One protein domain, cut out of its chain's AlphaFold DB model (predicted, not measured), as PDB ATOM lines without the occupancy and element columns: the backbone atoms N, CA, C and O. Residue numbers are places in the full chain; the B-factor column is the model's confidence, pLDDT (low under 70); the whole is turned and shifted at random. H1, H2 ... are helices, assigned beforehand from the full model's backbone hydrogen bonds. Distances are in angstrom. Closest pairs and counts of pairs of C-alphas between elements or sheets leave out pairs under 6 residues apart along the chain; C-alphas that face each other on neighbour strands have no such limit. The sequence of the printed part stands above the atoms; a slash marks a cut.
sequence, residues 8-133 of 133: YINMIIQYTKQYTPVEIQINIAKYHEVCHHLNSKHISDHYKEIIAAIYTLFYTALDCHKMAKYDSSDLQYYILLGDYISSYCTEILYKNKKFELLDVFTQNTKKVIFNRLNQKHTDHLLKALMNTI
ATOM      1  N   TYR A   8     144.177 167.864 153.453       95.94
ATOM      2  CA  TYR A   8     144.922 166.610 153.541       95.94
ATOM      3  C   TYR A   8     144.697 165.924 154.889       95.94
ATOM      4  O   TYR A   8     144.517 164.709 154.928       95.94
ATOM      5  N   ILE A   9     144.660 166.698 155.978       95.69
ATOM      6  CA  ILE A   9     144.344 166.194 157.320       95.69
ATOM      7  C   ILE A   9     142.890 165.711 157.368       95.69
ATOM      8  O   ILE A   9     142.629 164.599 157.821       95.69
ATOM      9  N   ASN A  10     141.958 166.495 156.825       93.75
ATOM     10  CA  ASN A  10     140.540 166.135 156.777       93.75
ATOM     11  C   ASN A  10     140.286 164.837 156.010       93.75
ATOM     12  O   ASN A  10     139.461 164.033 156.440       93.75
ATOM     13  N   MET A  11     141.015 164.603 154.912       94.12
ATOM     14  CA  MET A  11     140.910 163.352 154.163       94.12
ATOM     15  C   MET A  11     141.233 162.140 155.046       94.12
ATOM     16  O   MET A  11     140.496 161.160 155.018       94.12
ATOM     17  N   ILE A  12     142.298 162.212 155.852       93.19
ATOM     18  CA  ILE A  12     142.664 161.134 156.781       93.19
ATOM     19  C   ILE A  12     141.570 160.934 157.827       93.19
ATOM     20  O   ILE A  12     141.105 159.811 157.983       93.19
ATOM     21  N   ILE A  13     141.113 162.007 158.484       92.69
ATOM     22  CA  ILE A  13     140.064 161.936 159.518       92.69
ATOM     23  C   ILE A  13     138.800 161.260 158.972       92.69
ATOM     24  O   ILE A  13     138.236 160.369 159.608       92.69
ATOM     25  N   GLN A  14     138.345 161.681 157.791       92.12
ATOM     26  CA  GLN A  14     137.145 161.130 157.162       92.12
ATOM     27  C   GLN A  14     137.335 159.664 156.777       92.12
ATOM     28  O   GLN A  14     136.465 158.842 157.056       92.12
ATOM     29  N   TYR A  15     138.482 159.330 156.180       91.19
ATOM     30  CA  TYR A  15     138.794 157.963 155.782       91.19
ATOM     31  C   TYR A  15     138.813 157.026 156.993       91.19
ATOM     32  O   TYR A  15     138.173 155.980 156.992       91.19
ATOM     33  N   THR A  16     139.486 157.402 158.077       89.56
ATOM     34  CA  THR A  16     139.620 156.509 159.236       89.56
ATOM     35  C   THR A  16     138.318 156.358 159.998       89.56
ATOM     36  O   THR A  16     137.990 155.252 160.411       89.56
ATOM     37  N   LYS A  17     137.510 157.423 160.078       90.00
ATOM     38  CA  LYS A  17     136.146 157.344 160.614       90.00
ATOM     39  C   LYS A  17     135.262 156.361 159.835       90.00
ATOM     40  O   LYS A  17     134.358 155.765 160.409       90.00
ATOM     41  N   GLN A  18     135.496 156.210 158.533       92.75
ATOM     42  CA  GLN A  18     134.718 155.309 157.685       92.75
ATOM     43  C   GLN A  18     135.176 153.846 157.784       92.75
ATOM     44  O   GLN A  18     134.340 152.949 157.702       92.75
ATOM     45  N   TYR A  19     136.481 153.598 157.919       89.75
ATOM     46  CA  TYR A  19     137.059 152.261 157.724       89.75
ATOM     47  C   TYR A  19     137.663 151.627 158.980       89.75
ATOM     48  O   TYR A  19     138.077 150.469 158.929       89.75
ATOM     49  N   THR A  20     137.728 152.344 160.103       88.62
ATOM     50  CA  THR A  20     138.317 151.828 161.346       88.62
ATOM     51  C   THR A  20     137.466 152.191 162.564       88.62
ATOM     52  O   THR A  20     136.869 153.265 162.575       88.62
ATOM     53  N   PRO A  21     137.420 151.335 163.604       88.00
ATOM     54  CA  PRO A  21     136.729 151.648 164.856       88.00
ATOM     55  C   PRO A  21     137.516 152.629 165.740       88.00
ATOM     56  O   PRO A  21     136.965 153.187 166.683       88.00
ATOM     57  N   VAL A  22     138.800 152.844 165.435       88.69
ATOM     58  CA  VAL A  22     139.697 153.722 166.185       88.69
ATOM     59  C   VAL A  22     139.639 155.137 165.622       88.69
ATOM     60  O   VAL A  22     139.928 155.376 164.449       88.69
ATOM     61  N   GLU A  23     139.333 156.102 166.483       86.06
ATOM     62  CA  GLU A  23     139.416 157.515 166.126       86.06
ATOM     63  C   GLU A  23     140.863 158.016 166.190       86.06
ATOM     64  O   GLU A  23     141.582 157.809 167.171       86.06
ATOM     65  N   ILE A  24     141.298 158.723 165.143       89.19
ATOM     66  CA  ILE A  24     142.603 159.383 165.143       89.19
ATOM     67  C   ILE A  24     142.498 160.703 165.900       89.19
ATOM     68  O   ILE A  24     141.708 161.579 165.548       89.19
ATOM     69  N   GLN A  25     143.389 160.893 166.868       91.56
ATOM     70  CA  GLN A  25     143.616 162.189 167.494       91.56
ATOM     71  C   GLN A  25     144.739 162.925 166.761       91.56
ATOM     72  O   GLN A  25     145.908 162.558 166.862       91.56
ATOM     73  N   ILE A  26     144.385 163.966 166.005       94.75
ATOM     74  CA  ILE A  26     145.371 164.799 165.309       94.75
ATOM     75  C   ILE A  26     146.272 165.506 166.321       94.75
ATOM     76  O   ILE A  26     145.797 166.077 167.305       94.75
ATOM     77  N   ASN A  27     147.577 165.546 166.046       95.50
ATOM     78  CA  ASN A  27     148.531 166.261 166.888       95.50
ATOM     79  C   ASN A  27     148.442 167.791 166.681       95.50
ATOM     80  O   ASN A  27     149.252 168.410 165.988       95.50
ATOM     81  N   ILE A  28     147.433 168.410 167.301       94.00
ATOM     82  CA  ILE A  28     147.126 169.847 167.189       94.00
ATOM     83  C   ILE A  28     148.299 170.724 167.659       94.00
ATOM     84  O   ILE A  28     148.566 171.772 167.071       94.00
ATOM     85  N   ALA A  29     149.050 170.287 168.675       94.88
ATOM     86  CA  ALA A  29     150.228 171.014 169.143       94.88
ATOM     87  C   ALA A  29     151.274 171.165 168.025       94.88
ATOM     88  O   ALA A  29     151.766 172.267 167.773       94.88
ATOM     89  N   LYS A  30     151.553 170.077 167.297       95.88
ATOM     90  CA  LYS A  30     152.453 170.085 166.137       95.88
ATOM     91  C   LYS A  30     151.888 170.875 164.957       95.88
ATOM     92  O   LYS A  30     152.658 171.547 164.272       95.88
ATOM     93  N   TYR A  31     150.568 170.883 164.767       95.94
ATOM     94  CA  TYR A  31     149.916 171.737 163.769       95.94
ATOM     95  C   TYR A  31     150.150 173.228 164.029       95.94
ATOM     96  O   TYR A  31     150.564 173.969 163.135       95.94
ATOM     97  N   HIS A  32     149.932 173.683 165.263       94.69
ATOM     98  CA  HIS A  32     150.163 175.080 165.623       94.69
ATOM     99  C   HIS A  32     151.642 175.464 165.541       94.69
ATOM    100  O   HIS A  32     151.955 176.545 165.038       94.69
ATOM    101  N   GLU A  33     152.543 174.570 165.962       94.94
ATOM    102  CA  GLU A  33     153.991 174.769 165.866       94.94
ATOM    103  C   GLU A  33     154.419 175.077 164.423       94.94
ATOM    104  O   GLU A  33     155.065 176.097 164.170       94.94
ATOM    105  N   VAL A  34     154.027 174.242 163.456       95.62
ATOM    106  CA  VAL A  34     154.415 174.449 162.052       95.62
ATOM    107  C   VAL A  34     153.718 175.661 161.438       95.62
ATOM    108  O   VAL A  34     154.355 176.428 160.717       95.62
ATOM    109  N   CYS A  35     152.447 175.908 161.768       94.12
ATOM    110  CA  CYS A  35     151.723 177.077 161.266       94.12
ATOM    111  C   CYS A  35     152.368 178.393 161.713       94.12
ATOM    112  O   CYS A  35     152.488 179.322 160.912       94.12
ATOM    113  N   HIS A  36     152.820 178.462 162.969       93.88
ATOM    114  CA  HIS A  36     153.528 179.624 163.499       93.88
ATOM    115  C   HIS A  36     154.769 179.966 162.658       93.88
ATOM    116  O   HIS A  36     154.954 181.121 162.276       93.88
ATOM    117  N   HIS A  37     155.563 178.959 162.288       94.12
ATOM    118  CA  HIS A  37     156.768 179.144 161.475       94.12
ATOM    119  C   HIS A  37     156.456 179.456 160.006       94.12
ATOM    120  O   HIS A  37     157.136 180.265 159.385       94.12
ATOM    121  N   LEU A  38     155.413 178.854 159.435       94.06
ATOM    122  CA  LEU A  38     155.029 179.091 158.041       94.06
ATOM    123  C   LEU A  38     154.435 180.486 157.811       94.06
ATOM    124  O   LEU A  38     154.519 181.018 156.701       94.06
ATOM    125  N   ASN A  39     153.835 181.096 158.834       89.56
ATOM    126  CA  ASN A  39     153.250 182.431 158.719       89.56
ATOM    127  C   ASN A  39     154.298 183.522 158.448       89.56
ATOM    128  O   ASN A  39     153.962 184.512 157.804       89.56
ATOM    129  N   SER A  40     155.557 183.327 158.856       87.62
ATOM    130  CA  SER A  40     156.655 184.262 158.571       87.62
ATOM    131  C   SER A  40     157.325 184.039 157.208       87.62
ATOM    132  O   SER A  40     158.194 184.814 156.816       87.62
ATOM    133  N   LYS A  41     156.928 183.001 156.458       88.00
ATOM    134  CA  LYS A  41     157.524 182.640 155.164       88.00
ATOM    135  C   LYS A  41     156.722 183.201 153.982       88.00
ATOM    136  O   LYS A  41     155.493 183.064 153.914       88.00
ATOM    137  N   HIS A  42     157.438 183.751 152.999       89.94
ATOM    138  CA  HIS A  42     156.894 184.243 151.726       89.94
ATOM    139  C   HIS A  42     156.725 183.113 150.696       89.94
ATOM    140  O   HIS A  42     157.349 183.111 149.640       89.94
ATOM    141  N   ILE A  43     155.871 182.140 151.012       92.25
ATOM    142  CA  ILE A  43     155.511 181.034 150.112       92.25
ATOM    143  C   ILE A  43     153.995 180.963 149.918       92.25
ATOM    144  O   ILE A  43     153.233 181.460 150.749       92.25
ATOM    145  N   SER A  44     153.553 180.334 148.827       93.25
ATOM    146  CA  SER A  44     152.125 180.180 148.511       93.25
ATOM    147  C   SER A  44     151.374 179.398 149.592       93.25
ATOM    148  O   SER A  44     151.913 178.418 150.115       93.25
ATOM    149  N   ASP A  45     150.109 179.742 149.833       91.50
ATOM    150  CA  ASP A  45     149.263 179.069 150.827       91.50
ATOM    151  C   ASP A  45     149.107 177.566 150.562       91.50
ATOM    152  O   ASP A  45     149.267 176.770 151.483       91.50
ATOM    153  N   HIS A  46     148.949 177.149 149.299       92.94
ATOM    154  CA  HIS A  46     148.935 175.722 148.926       92.94
ATOM    155  C   HIS A  46     150.194 174.984 149.400       92.94
ATOM    156  O   HIS A  46     150.142 173.834 149.834       92.94
ATOM    157  N   TYR A  47     151.351 175.648 149.351       94.31
ATOM    158  CA  TYR A  47     152.600 175.050 149.811       94.31
ATOM    159  C   TYR A  47     152.667 174.984 151.346       94.31
ATOM    160  O   TYR A  47     153.109 173.976 151.898       94.31
ATOM    161  N   LYS A  48     152.151 176.007 152.040       94.88
ATOM    162  CA  LYS A  48     152.004 175.997 153.504       94.88
ATOM    163  C   LYS A  48     151.098 174.859 153.968       94.88
ATOM    164  O   LYS A  48     151.452 174.162 154.912       94.88
ATOM    165  N   GLU A  49     149.979 174.621 153.282       95.00
ATOM    166  CA  GLU A  49     149.055 173.524 153.595       95.00
ATOM    167  C   GLU A  49     149.719 172.148 153.498       95.00
ATOM    168  O   GLU A  49     149.521 171.316 154.383       95.00
ATOM    169  N   ILE A  50     150.531 171.914 152.460       96.75
ATOM    170  CA  ILE A  50     151.278 170.657 152.298       96.75
ATOM    171  C   ILE A  50     152.232 170.449 153.475       96.75
ATOM    172  O   ILE A  50     152.234 169.382 154.082       96.75
ATOM    173  N   ILE A  51     153.029 171.464 153.816       97.06
ATOM    174  CA  ILE A  51     154.039 171.352 154.877       97.06
ATOM    175  C   ILE A  51     153.370 171.183 156.241       97.06
ATOM    176  O   ILE A  51     153.785 170.336 157.034       97.06
ATOM    177  N   ALA A  52     152.300 171.941 156.496       96.69
ATOM    178  CA  ALA A  52     151.513 171.803 157.711       96.69
ATOM    179  C   ALA A  52     150.917 170.393 157.837       96.69
ATOM    180  O   ALA A  52     150.976 169.800 158.916       96.69
ATOM    181  N   ALA A  53     150.407 169.830 156.736       97.19
ATOM    182  CA  ALA A  53     149.851 168.484 156.707       97.19
ATOM    183  C   ALA A  53     150.908 167.415 156.992       97.19
ATOM    184  O   ALA A  53     150.757 166.674 157.957       97.19
ATOM    185  N   ILE A  54     151.991 167.347 156.209       98.00
ATOM    186  CA  ILE A  54     152.994 166.273 156.345       98.00
ATOM    187  C   ILE A  54     153.674 166.294 157.715       98.00
ATOM    188  O   ILE A  54     153.949 165.239 158.280       98.00
ATOM    189  N   TYR A  55     153.920 167.487 158.268       97.94
ATOM    190  CA  TYR A  55     154.521 167.632 159.587       97.94
ATOM    191  C   TYR A  55     153.568 167.100 160.655       97.94
ATOM    192  O   TYR A  55     153.925 166.217 161.427       97.94
ATOM    193  N   THR A  56     152.324 167.574 160.650       97.56
ATOM    194  CA  THR A  56     151.312 167.197 161.647       97.56
ATOM    195  C   THR A  56     150.952 165.717 161.574       97.56
ATOM    196  O   THR A  56     150.896 165.037 162.600       97.56
ATOM    197  N   LEU A  57     150.736 165.201 160.363       97.62
ATOM    198  CA  LEU A  57     150.379 163.808 160.123       97.62
ATOM    199  C   LEU A  57     151.516 162.860 160.506       97.62
ATOM    200  O   LEU A  57     151.247 161.812 161.080       97.62
ATOM    201  N   PHE A  58     152.780 163.242 160.304       97.88
ATOM    202  CA  PHE A  58     153.907 162.444 160.786       97.88
ATOM    203  C   PHE A  58     153.880 162.251 162.307       97.88
ATOM    204  O   PHE A  58     153.977 161.123 162.781       97.88
ATOM    205  N   TYR A  59     153.712 163.318 163.096       97.38
ATOM    206  CA  TYR A  59     153.640 163.149 164.555       97.38
ATOM    207  C   TYR A  59     152.366 162.441 164.998       97.38
ATOM    208  O   TYR A  59     152.425 161.659 165.938       97.38
ATOM    209  N   THR A  60     151.257 162.650 164.288       96.81
ATOM    210  CA  THR A  60     150.012 161.902 164.509       96.81
ATOM    211  C   THR A  60     150.240 160.400 164.304       96.81
ATOM    212  O   THR A  60     149.841 159.601 165.144       96.81
ATOM    213  N   ALA A  61     150.963 160.004 163.252       96.75
ATOM    214  CA  ALA A  61     151.332 158.609 163.017       96.75
ATOM    215  C   ALA A  61     152.192 158.036 164.154       96.75
ATOM    216  O   ALA A  61     151.943 156.926 164.624       96.75
ATOM    217  N   LEU A  62     153.165 158.810 164.648       95.44
ATOM    218  CA  LEU A  62     153.967 158.396 165.800       95.44
ATOM    219  C   LEU A  62     153.133 158.262 167.081       95.44
ATOM    220  O   LEU A  62     153.451 157.421 167.921       95.44
ATOM    221  N   ASP A  63     152.098 159.083 167.248       95.12
ATOM    222  CA  ASP A  63     151.172 158.978 168.374       95.12
ATOM    223  C   ASP A  63     150.292 157.724 168.247       95.12
ATOM    224  O   ASP A  63     150.125 157.019 169.242       95.12
ATOM    225  N   CYS A  64     149.846 157.355 167.039       94.94
ATOM    226  CA  CYS A  64     149.193 156.063 166.786       94.94
ATOM    227  C   CYS A  64     150.104 154.891 167.183       94.94
ATOM    228  O   CYS A  64     149.721 154.058 168.002       94.94
ATOM    229  N   HIS A  65     151.351 154.862 166.698       93.69
ATOM    230  CA  HIS A  65     152.319 153.820 167.074       93.69
ATOM    231  C   HIS A  65     152.628 153.805 168.575       93.69
ATOM    232  O   HIS A  65     152.924 152.758 169.147       93.69
ATOM    233  N   LYS A  66     152.551 154.958 169.243       92.12
ATOM    234  CA  LYS A  66     152.684 155.037 170.696       92.12
ATOM    235  C   LYS A  66     151.471 154.419 171.401       92.12
ATOM    236  O   LYS A  66     151.678 153.711 172.383       92.12
ATOM    237  N   MET A  67     150.248 154.642 170.918       92.00
ATOM    238  CA  MET A  67     149.023 154.058 171.491       92.00
ATOM    239  C   MET A  67     148.985 152.535 171.391       92.00
ATOM    240  O   MET A  67     148.564 151.890 172.346       92.00
ATOM    241  N   ALA A  68     149.558 151.956 170.332       90.31
ATOM    242  CA  ALA A  68     149.757 150.507 170.210       90.31
ATOM    243  C   ALA A  68     150.488 149.880 171.421       90.31
ATOM    244  O   ALA A  68     150.297 148.709 171.725       90.31
ATOM    245  N   LYS A  69     151.309 150.643 172.157       87.38
ATOM    246  CA  LYS A  69     151.958 150.150 173.384       87.38
ATOM    247  C   LYS A  69     151.000 150.049 174.580       87.38
ATOM    248  O   LYS A  69     151.269 149.282 175.501       87.38
ATOM    249  N   TYR A  70     149.954 150.869 174.607       88.50
ATOM    250  CA  TYR A  70     149.077 151.053 175.765       88.50
ATOM    251  C   TYR A  70     147.715 150.379 175.601       88.50
ATOM    252  O   TYR A  70     147.121 150.000 176.604       88.50
ATOM    253  N   ASP A  71     147.248 150.207 174.365       87.38
ATOM    254  CA  ASP A  71     145.961 149.591 174.056       87.38
ATOM    255  C   ASP A  71     146.158 148.294 173.262       87.38
ATOM    256  O   ASP A  71     146.405 148.292 172.055       87.38
ATOM    257  N   SER A  72     146.077 147.165 173.968       85.44
ATOM    258  CA  SER A  72     146.224 145.844 173.359       85.44
ATOM    259  C   SER A  72     144.992 145.396 172.570       85.44
ATOM    260  O   SER A  72     145.132 144.527 171.712       85.44
ATOM    261  N   SER A  73     143.805 145.948 172.858       90.44
ATOM    262  CA  SER A  73     142.559 145.611 172.148       90.44
ATOM    263  C   SER A  73     142.615 146.069 170.697       90.44
ATOM    264  O   SER A  73     142.258 145.307 169.803       90.44
ATOM    265  N   ASP A  74     143.145 147.271 170.473       91.75
ATOM    266  CA  ASP A  74     143.204 147.909 169.158       91.75
ATOM    267  C   ASP A  74     144.632 147.992 168.588       91.75
ATOM    268  O   ASP A  74     144.910 148.747 167.652       91.75
ATOM    269  N   LEU A  75     145.553 147.172 169.112       93.00
ATOM    270  CA  LEU A  75     146.973 147.137 168.737       93.00
ATOM    271  C   LEU A  75     147.190 147.165 167.216       93.00
ATOM    272  O   LEU A  75     147.966 147.970 166.700       93.00
ATOM    273  N   GLN A  76     146.508 146.270 166.497       94.12
ATOM    274  CA  GLN A  76     146.667 146.127 165.048       94.12
ATOM    275  C   GLN A  76     146.174 147.370 164.303       94.12
ATOM    276  O   GLN A  76     146.834 147.811 163.362       94.12
ATOM    277  N   TYR A  77     145.067 147.972 164.749       94.25
ATOM    278  CA  TYR A  77     144.559 149.213 164.172       94.25
ATOM    279  C   TYR A  77     145.555 150.349 164.366       94.25
ATOM    280  O   TYR A  77     145.886 151.024 163.399       94.25
ATOM    281  N   TYR A  78     146.100 150.531 165.568       95.12
ATOM    282  CA  TYR A  78     147.070 151.594 165.834       95.12
ATOM    283  C   TYR A  78     148.363 151.462 165.017       95.12
ATOM    284  O   TYR A  78     148.879 152.471 164.528       95.12
ATOM    285  N   ILE A  79     148.866 150.235 164.827       94.81
ATOM    286  CA  ILE A  79     150.030 149.974 163.966       94.81
ATOM    287  C   ILE A  79     149.708 150.349 162.514       94.81
ATOM    288  O   ILE A  79     150.394 151.187 161.926       94.81
ATOM    289  N   LEU A  80     148.632 149.780 161.960       95.25
ATOM    290  CA  LEU A  80     148.259 149.980 160.560       95.25
ATOM    291  C   LEU A  80     147.868 151.431 160.259       95.25
ATOM    292  O   LEU A  80     148.193 151.941 159.189       95.25
ATOM    293  N   LEU A  81     147.218 152.122 161.199       95.19
ATOM    294  CA  LEU A  81     146.884 153.539 161.077       95.19
ATOM    295  C   LEU A  81     148.139 154.409 161.017       95.19
ATOM    296  O   LEU A  81     148.239 155.265 160.139       95.19
ATOM    297  N   GLY A  82     149.116 154.181 161.900       95.69
ATOM    298  CA  GLY A  82     150.378 154.921 161.857       95.69
ATOM    299  C   GLY A  82     151.131 154.713 160.536       95.69
ATOM    300  O   GLY A  82     151.639 155.674 159.948       95.69
ATOM    301  N   ASP A  83     151.135 153.487 160.013       95.62
ATOM    302  CA  ASP A  83     151.779 153.158 158.735       95.62
ATOM    303  C   ASP A  83     151.043 153.787 157.546       95.62
ATOM    304  O   ASP A  83     151.666 154.407 156.676       95.62
ATOM    305  N   TYR A  84     149.711 153.704 157.541       95.81
ATOM    306  CA  TYR A  84     148.860 154.330 156.534       95.81
ATOM    307  C   TYR A  84     149.091 155.844 156.476       95.81
ATOM    308  O   TYR A  84     149.426 156.370 155.415       95.81
ATOM    309  N   ILE A  85     149.018 156.543 157.613       96.69
ATOM    310  CA  ILE A  85     149.244 157.995 157.681       96.69
ATOM    311  C   ILE A  85     150.659 158.353 157.195       96.69
ATOM    312  O   ILE A  85     150.833 159.307 156.435       96.69
ATOM    313  N   SER A  86     151.671 157.569 157.579       96.00
ATOM    314  CA  SER A  86     153.059 157.785 157.146       96.00
ATOM    315  C   SER A  86     153.232 157.624 155.631       96.00
ATOM    316  O   SER A  86     153.907 158.440 154.991       96.00
ATOM    317  N   SER A  87     152.597 156.611 155.030       96.44
ATOM    318  CA  SER A  87     152.581 156.440 153.571       96.44
ATOM    319  C   SER A  87     151.854 157.590 152.871       96.44
ATOM    320  O   SER A  87     152.335 158.104 151.858       96.44
ATOM    321  N   TYR A  88     150.766 158.083 153.461       97.56
ATOM    322  CA  TYR A  88     149.985 159.176 152.905       97.56
ATOM    323  C   TYR A  88     150.763 160.501 152.898       97.56
ATOM    324  O   TYR A  88     150.694 161.245 151.921       97.56
ATOM    325  N   CYS A  89     151.611 160.772 153.898       98.12
ATOM    326  CA  CYS A  89     152.552 161.902 153.847       98.12
ATOM    327  C   CYS A  89     153.447 161.860 152.596       98.12
ATOM    328  O   CYS A  89     153.661 162.885 151.942       98.12
ATOM    329  N   THR A  90     153.943 160.671 152.241       97.19
ATOM    330  CA  THR A  90     154.755 160.459 151.033       97.19
ATOM    331  C   THR A  90     153.927 160.696 149.769       97.19
ATOM    332  O   THR A  90     154.384 161.367 148.843       97.19
ATOM    333  N   GLU A  91     152.684 160.213 149.748       97.81
ATOM    334  CA  GLU A  91     151.750 160.419 148.641       97.81
ATOM    335  C   GLU A  91     151.435 161.905 148.407       97.81
ATOM    336  O   GLU A  91     151.479 162.362 147.261       97.81
ATOM    337  N   ILE A  92     151.182 162.683 149.471       97.94
ATOM    338  CA  ILE A  92     150.958 164.136 149.388       97.94
ATOM    339  C   ILE A  92     152.141 164.806 148.682       97.94
ATOM    340  O   ILE A  92     151.946 165.591 147.749       97.94
ATOM    341  N   LEU A  93     153.367 164.501 149.120       97.94
ATOM    342  CA  LEU A  93     154.587 165.089 148.566       97.94
ATOM    343  C   LEU A  93     154.781 164.703 147.100       97.94
ATOM    344  O   LEU A  93     155.065 165.570 146.269       97.94
ATOM    345  N   TYR A  94     154.564 163.431 146.769       97.00
ATOM    346  CA  TYR A  94     154.709 162.914 145.413       97.00
ATOM    347  C   TYR A  94     153.681 163.521 144.445       97.00
ATOM    348  O   TYR A  94     154.058 164.085 143.417       97.00
ATOM    349  N   LYS A  95     152.386 163.500 144.795       97.31
ATOM    350  CA  LYS A  95     151.301 164.059 143.962       97.31
ATOM    351  C   LYS A  95     151.469 165.556 143.703       97.31
ATOM    352  O   LYS A  95     151.110 166.041 142.632       97.31
ATOM    353  N   ASN A  96     152.053 166.284 144.654       97.12
ATOM    354  CA  ASN A  96     152.331 167.714 144.525       97.12
ATOM    355  C   ASN A  96     153.727 168.028 143.955       97.12
ATOM    356  O   ASN A  96     154.130 169.195 143.959       97.12
ATOM    357  N   LYS A  97     154.463 167.017 143.466       97.50
ATOM    358  CA  LYS A  97     155.804 167.145 142.868       97.50
ATOM    359  C   LYS A  97     156.813 167.851 143.789       97.50
ATOM    360  O   LYS A  97     157.644 168.634 143.337       97.50
ATOM    361  N   LYS A  98     156.731 167.606 145.100       97.06
ATOM    362  CA  LYS A  98     157.602 168.199 146.130       97.06
ATOM    363  C   LYS A  98     158.786 167.287 146.450       97.06
ATOM    364  O   LYS A  98     158.957 166.865 147.589       97.06
ATOM    365  N   PHE A  99     159.587 166.957 145.437       96.31
ATOM    366  CA  PHE A  99     160.643 165.943 145.552       96.31
ATOM    367  C   PHE A  99     161.774 166.329 146.516       96.31
ATOM    368  O   PHE A  99     162.231 165.482 147.274       96.31
ATOM    369  N   GLU A 100     162.174 167.601 146.556       95.69
ATOM    370  CA  GLU A 100     163.197 168.074 147.507       95.69
ATOM    371  C   GLU A 100     162.724 167.946 148.960       95.69
ATOM    372  O   GLU A 100     163.441 167.428 149.816       95.69
ATOM    373  N   LEU A 101     161.477 168.343 149.238       96.38
ATOM    374  CA  LEU A 101     160.882 168.127 150.554       96.38
ATOM    375  C   LEU A 101     160.711 166.649 150.872       96.38
ATOM    376  O   LEU A 101     160.855 166.287 152.032       96.38
ATOM    377  N   LEU A 102     160.401 165.804 149.886       97.00
ATOM    378  CA  LEU A 102     160.305 164.361 150.087       97.00
ATOM    379  C   LEU A 102     161.633 163.776 150.566       97.00
ATOM    380  O   LEU A 102     161.637 163.061 151.564       97.00
ATOM    381  N   ASP A 103     162.748 164.126 149.925       96.38
ATOM    382  CA  ASP A 103     164.067 163.652 150.351       96.38
ATOM    383  C   ASP A 103     164.386 164.097 151.789       96.38
ATOM    384  O   ASP A 103     164.675 163.278 152.669       96.38
ATOM    385  N   VAL A 104     164.209 165.392 152.079       96.25
ATOM    386  CA  VAL A 104     164.432 165.952 153.420       96.25
ATOM    387  C   VAL A 104     163.514 165.308 154.458       96.25
ATOM    388  O   VAL A 104     163.966 164.947 155.550       96.25
ATOM    389  N   PHE A 105     162.236 165.126 154.134       96.44
ATOM    390  CA  PHE A 105     161.247 164.516 155.012       96.44
ATOM    391  C   PHE A 105     161.603 163.058 155.312       96.44
ATOM    392  O   PHE A 105     161.713 162.686 156.482       96.44
ATOM    393  N   THR A 106     161.869 162.229 154.301       94.12
ATOM    394  CA  THR A 106     162.204 160.809 154.490       94.12
ATOM    395  C   THR A 106     163.495 160.620 155.292       94.12
ATOM    396  O   THR A 106     163.567 159.734 156.146       94.12
ATOM    397  N   GLN A 107     164.517 161.450 155.072       93.56
ATOM    398  CA  GLN A 107     165.760 161.364 155.842       93.56
ATOM    399  C   GLN A 107     165.567 161.770 157.310       93.56
ATOM    400  O   GLN A 107     166.077 161.103 158.216       93.56
ATOM    401  N   ASN A 108     164.841 162.860 157.571       95.25
ATOM    402  CA  ASN A 108     164.691 163.388 158.928       95.25
ATOM    403  C   ASN A 108     163.684 162.598 159.766       95.25
ATOM    404  O   ASN A 108     163.930 162.384 160.951       95.25
ATOM    405  N   THR A 109     162.606 162.089 159.171       95.12
ATOM    406  CA  THR A 109     161.633 161.233 159.874       95.12
ATOM    407  C   THR A 109     162.277 159.950 160.401       95.12
ATOM    408  O   THR A 109     162.088 159.612 161.570       95.12
ATOM    409  N   LYS A 110     163.146 159.298 159.613       92.25
ATOM    410  CA  LYS A 110     163.960 158.156 160.076       92.25
ATOM    411  C   LYS A 110     164.815 158.519 161.287       92.25
ATOM    412  O   LYS A 110     164.829 157.780 162.268       92.25
ATOM    413  N   LYS A 111     165.502 159.668 161.250       93.50
ATOM    414  CA  LYS A 111     166.310 160.153 162.385       93.50
ATOM    415  C   LYS A 111     165.452 160.375 163.630       93.50
ATOM    416  O   LYS A 111     165.853 159.950 164.706       93.50
ATOM    417  N   VAL A 112     164.269 160.979 163.490       93.94
ATOM    418  CA  VAL A 112     163.330 161.177 164.608       93.94
ATOM    419  C   VAL A 112     162.902 159.836 165.210       93.94
ATOM    420  O   VAL A 112     162.959 159.676 166.428       93.94
ATOM    421  N   ILE A 113     162.534 158.857 164.378       91.56
ATOM    422  CA  ILE A 113     162.149 157.513 164.835       91.56
ATOM    423  C   ILE A 113     163.313 156.841 165.575       91.56
ATOM    424  O   ILE A 113     163.143 156.399 166.711       91.56
ATOM    425  N   PHE A 114     164.515 156.825 164.989       91.38
ATOM    426  CA  PHE A 114     165.699 156.253 165.637       91.38
ATOM    427  C   PHE A 114     166.056 156.958 166.946       91.38
ATOM    428  O   PHE A 114     166.423 156.297 167.916       91.38
ATOM    429  N   ASN A 115     165.939 158.283 167.012       91.50
ATOM    430  CA  ASN A 115     166.188 159.025 168.243       91.50
ATOM    431  C   ASN A 115     165.200 158.614 169.336       91.50
ATOM    432  O   ASN A 115     165.633 158.317 170.446       91.50
ATOM    433  N   ARG A 116     163.908 158.485 169.012       87.81
ATOM    434  CA  ARG A 116     162.890 158.010 169.962       87.81
ATOM    435  C   ARG A 116     163.175 156.595 170.463       87.81
ATOM    436  O   ARG A 116     163.092 156.368 171.667       87.81
ATOM    437  N   LEU A 117     163.562 155.672 169.576       86.81
ATOM    438  CA  LEU A 117     163.958 154.307 169.960       86.81
ATOM    439  C   LEU A 117     165.147 154.304 170.934       86.81
ATOM    440  O   LEU A 117     165.186 153.504 171.861       86.81
ATOM    441  N   ASN A 118     166.078 155.242 170.760       87.62
ATOM    442  CA  ASN A 118     167.252 155.412 171.616       87.62
ATOM    443  C   ASN A 118     167.021 156.350 172.817       87.62
ATOM    444  O   ASN A 118     167.993 156.799 173.421       87.62
ATOM    445  N   GLN A 119     165.767 156.696 173.142       85.38
ATOM    446  CA  GLN A 119     165.409 157.620 174.232       85.38
ATOM    447  C   GLN A 119     166.081 159.005 174.126       85.38
ATOM    448  O   GLN A 119     166.302 159.695 175.117       85.38
ATOM    449  N   LYS A 120     166.397 159.439 172.900       86.88
ATOM    450  CA  LYS A 120     166.903 160.777 172.590       86.88
ATOM    451  C   LYS A 120     165.749 161.672 172.151       86.88
ATOM    452  O   LYS A 120     164.942 161.296 171.303       86.88
ATOM    453  N   HIS A 121     165.713 162.896 172.669       75.69
ATOM    454  CA  HIS A 121     164.678 163.888 172.345       75.69
ATOM    455  C   HIS A 121     165.026 164.779 171.147       75.69
ATOM    456  O   HIS A 121     164.349 165.769 170.887       75.69
ATOM    457  N   THR A 122     166.096 164.459 170.422       81.12
ATOM    458  CA  THR A 122     166.559 165.272 169.303       81.12
ATOM    459  C   THR A 122     165.572 165.203 168.139       81.12
ATOM    460  O   THR A 122     165.435 164.168 167.480       81.12
ATOM    461  N   ASP A 123     164.921 166.330 167.875       86.62
ATOM    462  CA  ASP A 123     163.974 166.521 166.786       86.62
ATOM    463  C   ASP A 123     164.413 167.709 165.924       86.62
ATOM    464  O   ASP A 123     164.590 168.831 166.405       86.62
ATOM    465  N   HIS A 124     164.658 167.445 164.643       88.81
ATOM    466  CA  HIS A 124     165.134 168.440 163.683       88.81
ATOM    467  C   HIS A 124     164.243 168.535 162.450       88.81
ATOM    468  O   HIS A 124     164.603 169.238 161.507       88.81
ATOM    469  N   LEU A 125     163.092 167.853 162.442       94.69
ATOM    470  CA  LEU A 125     162.263 167.767 161.246       94.69
ATOM    471  C   LEU A 125     161.754 169.148 160.829       94.69
ATOM    472  O   LEU A 125     161.920 169.522 159.672       94.69
ATOM    473  N   LEU A 126     161.212 169.935 161.766       94.94
ATOM    474  CA  LEU A 126     160.696 171.269 161.454       94.94
ATOM    475  C   LEU A 126     161.787 172.165 160.869       94.94
ATOM    476  O   LEU A 126     161.614 172.730 159.795       94.94
ATOM    477  N   LYS A 127     162.940 172.241 161.543       94.38
ATOM    478  CA  LYS A 127     164.088 173.031 161.083       94.38
ATOM    479  C   LYS A 127     164.547 172.596 159.690       94.38
ATOM    480  O   LYS A 127     164.812 173.449 158.851       94.38
ATOM    481  N   ALA A 128     164.627 171.290 159.442       95.00
ATOM    482  CA  ALA A 128     165.020 170.762 158.144       95.00
ATOM    483  C   ALA A 128     164.032 171.180 157.047       95.00
ATOM    484  O   ALA A 128     164.464 171.730 156.042       95.00
ATOM    485  N   LEU A 129     162.723 171.028 157.281       94.94
ATOM    486  CA  LEU A 129     161.683 171.470 156.345       94.94
ATOM    487  C   LEU A 129     161.735 172.985 156.102       94.94
ATOM    488  O   LEU A 129     161.601 173.421 154.964       94.94
ATOM    489  N   MET A 130     161.958 173.788 157.149       94.69
ATOM    490  CA  MET A 130     162.049 175.253 157.046       94.69
ATOM    491  C   MET A 130     163.285 175.741 156.286       94.69
ATOM    492  O   MET A 130     163.253 176.851 155.757       94.69
ATOM    493  N   ASN A 131     164.361 174.954 156.256       93.81
ATOM    494  CA  ASN A 131     165.572 175.259 155.494       93.81
ATOM    495  C   ASN A 131     165.443 174.889 154.010       93.81
ATOM    496  O   ASN A 131     166.224 175.370 153.198       93.81
ATOM    497  N   THR A 132     164.485 174.027 153.662       93.44
ATOM    498  CA  THR A 132     164.183 173.641 152.275       93.44
ATOM    499  C   THR A 132     163.251 174.638 151.576       93.44
ATOM    500  O   THR A 132     163.088 174.558 150.363       93.44
ATOM    501  N   ILE A 133     162.631 175.565 152.320       88.81
ATOM    502  CA  ILE A 133     161.674 176.566 151.810       88.81
ATOM    503  C   ILE A 133     162.152 178.008 151.968       88.81
ATOM    504  O   ILE A 133     161.859 178.781 151.037       88.81
TER     505      ILE A 133
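AT A GLANCE: This is residues 8 to 133 of the 133 residues of an uncharacterized protein of Haloplasma contractile SSD-17B (UniProt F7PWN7). The long helix H3 runs through the middle of a compact body, with H2 and H4 packed on opposite sides of it. H5 and H6, a helical hairpin, cover a third side, and H1 slants away on the fourth, meeting H3 near its own beginning; H1, H3, H4 and H5 form a bundle. The printed part has 126 residues with six named helices, H1 to H6 in chain order, and no named strand: all helix. The radius of gyration of the C-alphas is 14.4 A, and the spans are 46 by 35 by 24 A.

HOW THE PARTS SIT: H3, residues 45 to 67, is the hub. H4, residues 75 to 95, touches it at a shallow tilt of 19 degrees, opposite ways; the closest C-alphas, of Ala 61 and Gly 82, are 4.0 A apart. H2, residues 28 to 39, touches H3 at 23 degrees, opposite ways, closest at the C-alphas of Tyr 31 and Thr 56, 5.2 A. H1, residues 8 to 19, touches H3 with residues 8 to 9 alone, at a steep tilt of 41 degrees; the closest C-alphas, of Ile 9 and Ala 53, are 6.0 A apart. H5, residues 99 to 117, touches H6, residues 125 to 131, closest at the C-alphas of Asn 108 and Leu 125, 5.5 A. Every O i to N i+4 pair is within hydrogen-bond range in H1, H2, H3 and H6, against 16 of 17 in H4 and 14 of 15 in H5.

IN THESE COORDINATES: H3 measures 32.4 A, H4 30.3 A and H5 27.2 A. C-alpha 8 of H1 is at (144.922, 166.610, 153.541), and C-alpha 131 of H6 at (165.572, 175.259, 155.494).

THE WHOLE: The farthest C-alphas, of His 42 and Ser 73, are 46.0 A apart. The printed part has no cut, no link is long, and no printed residue is under 70 in pLDDT.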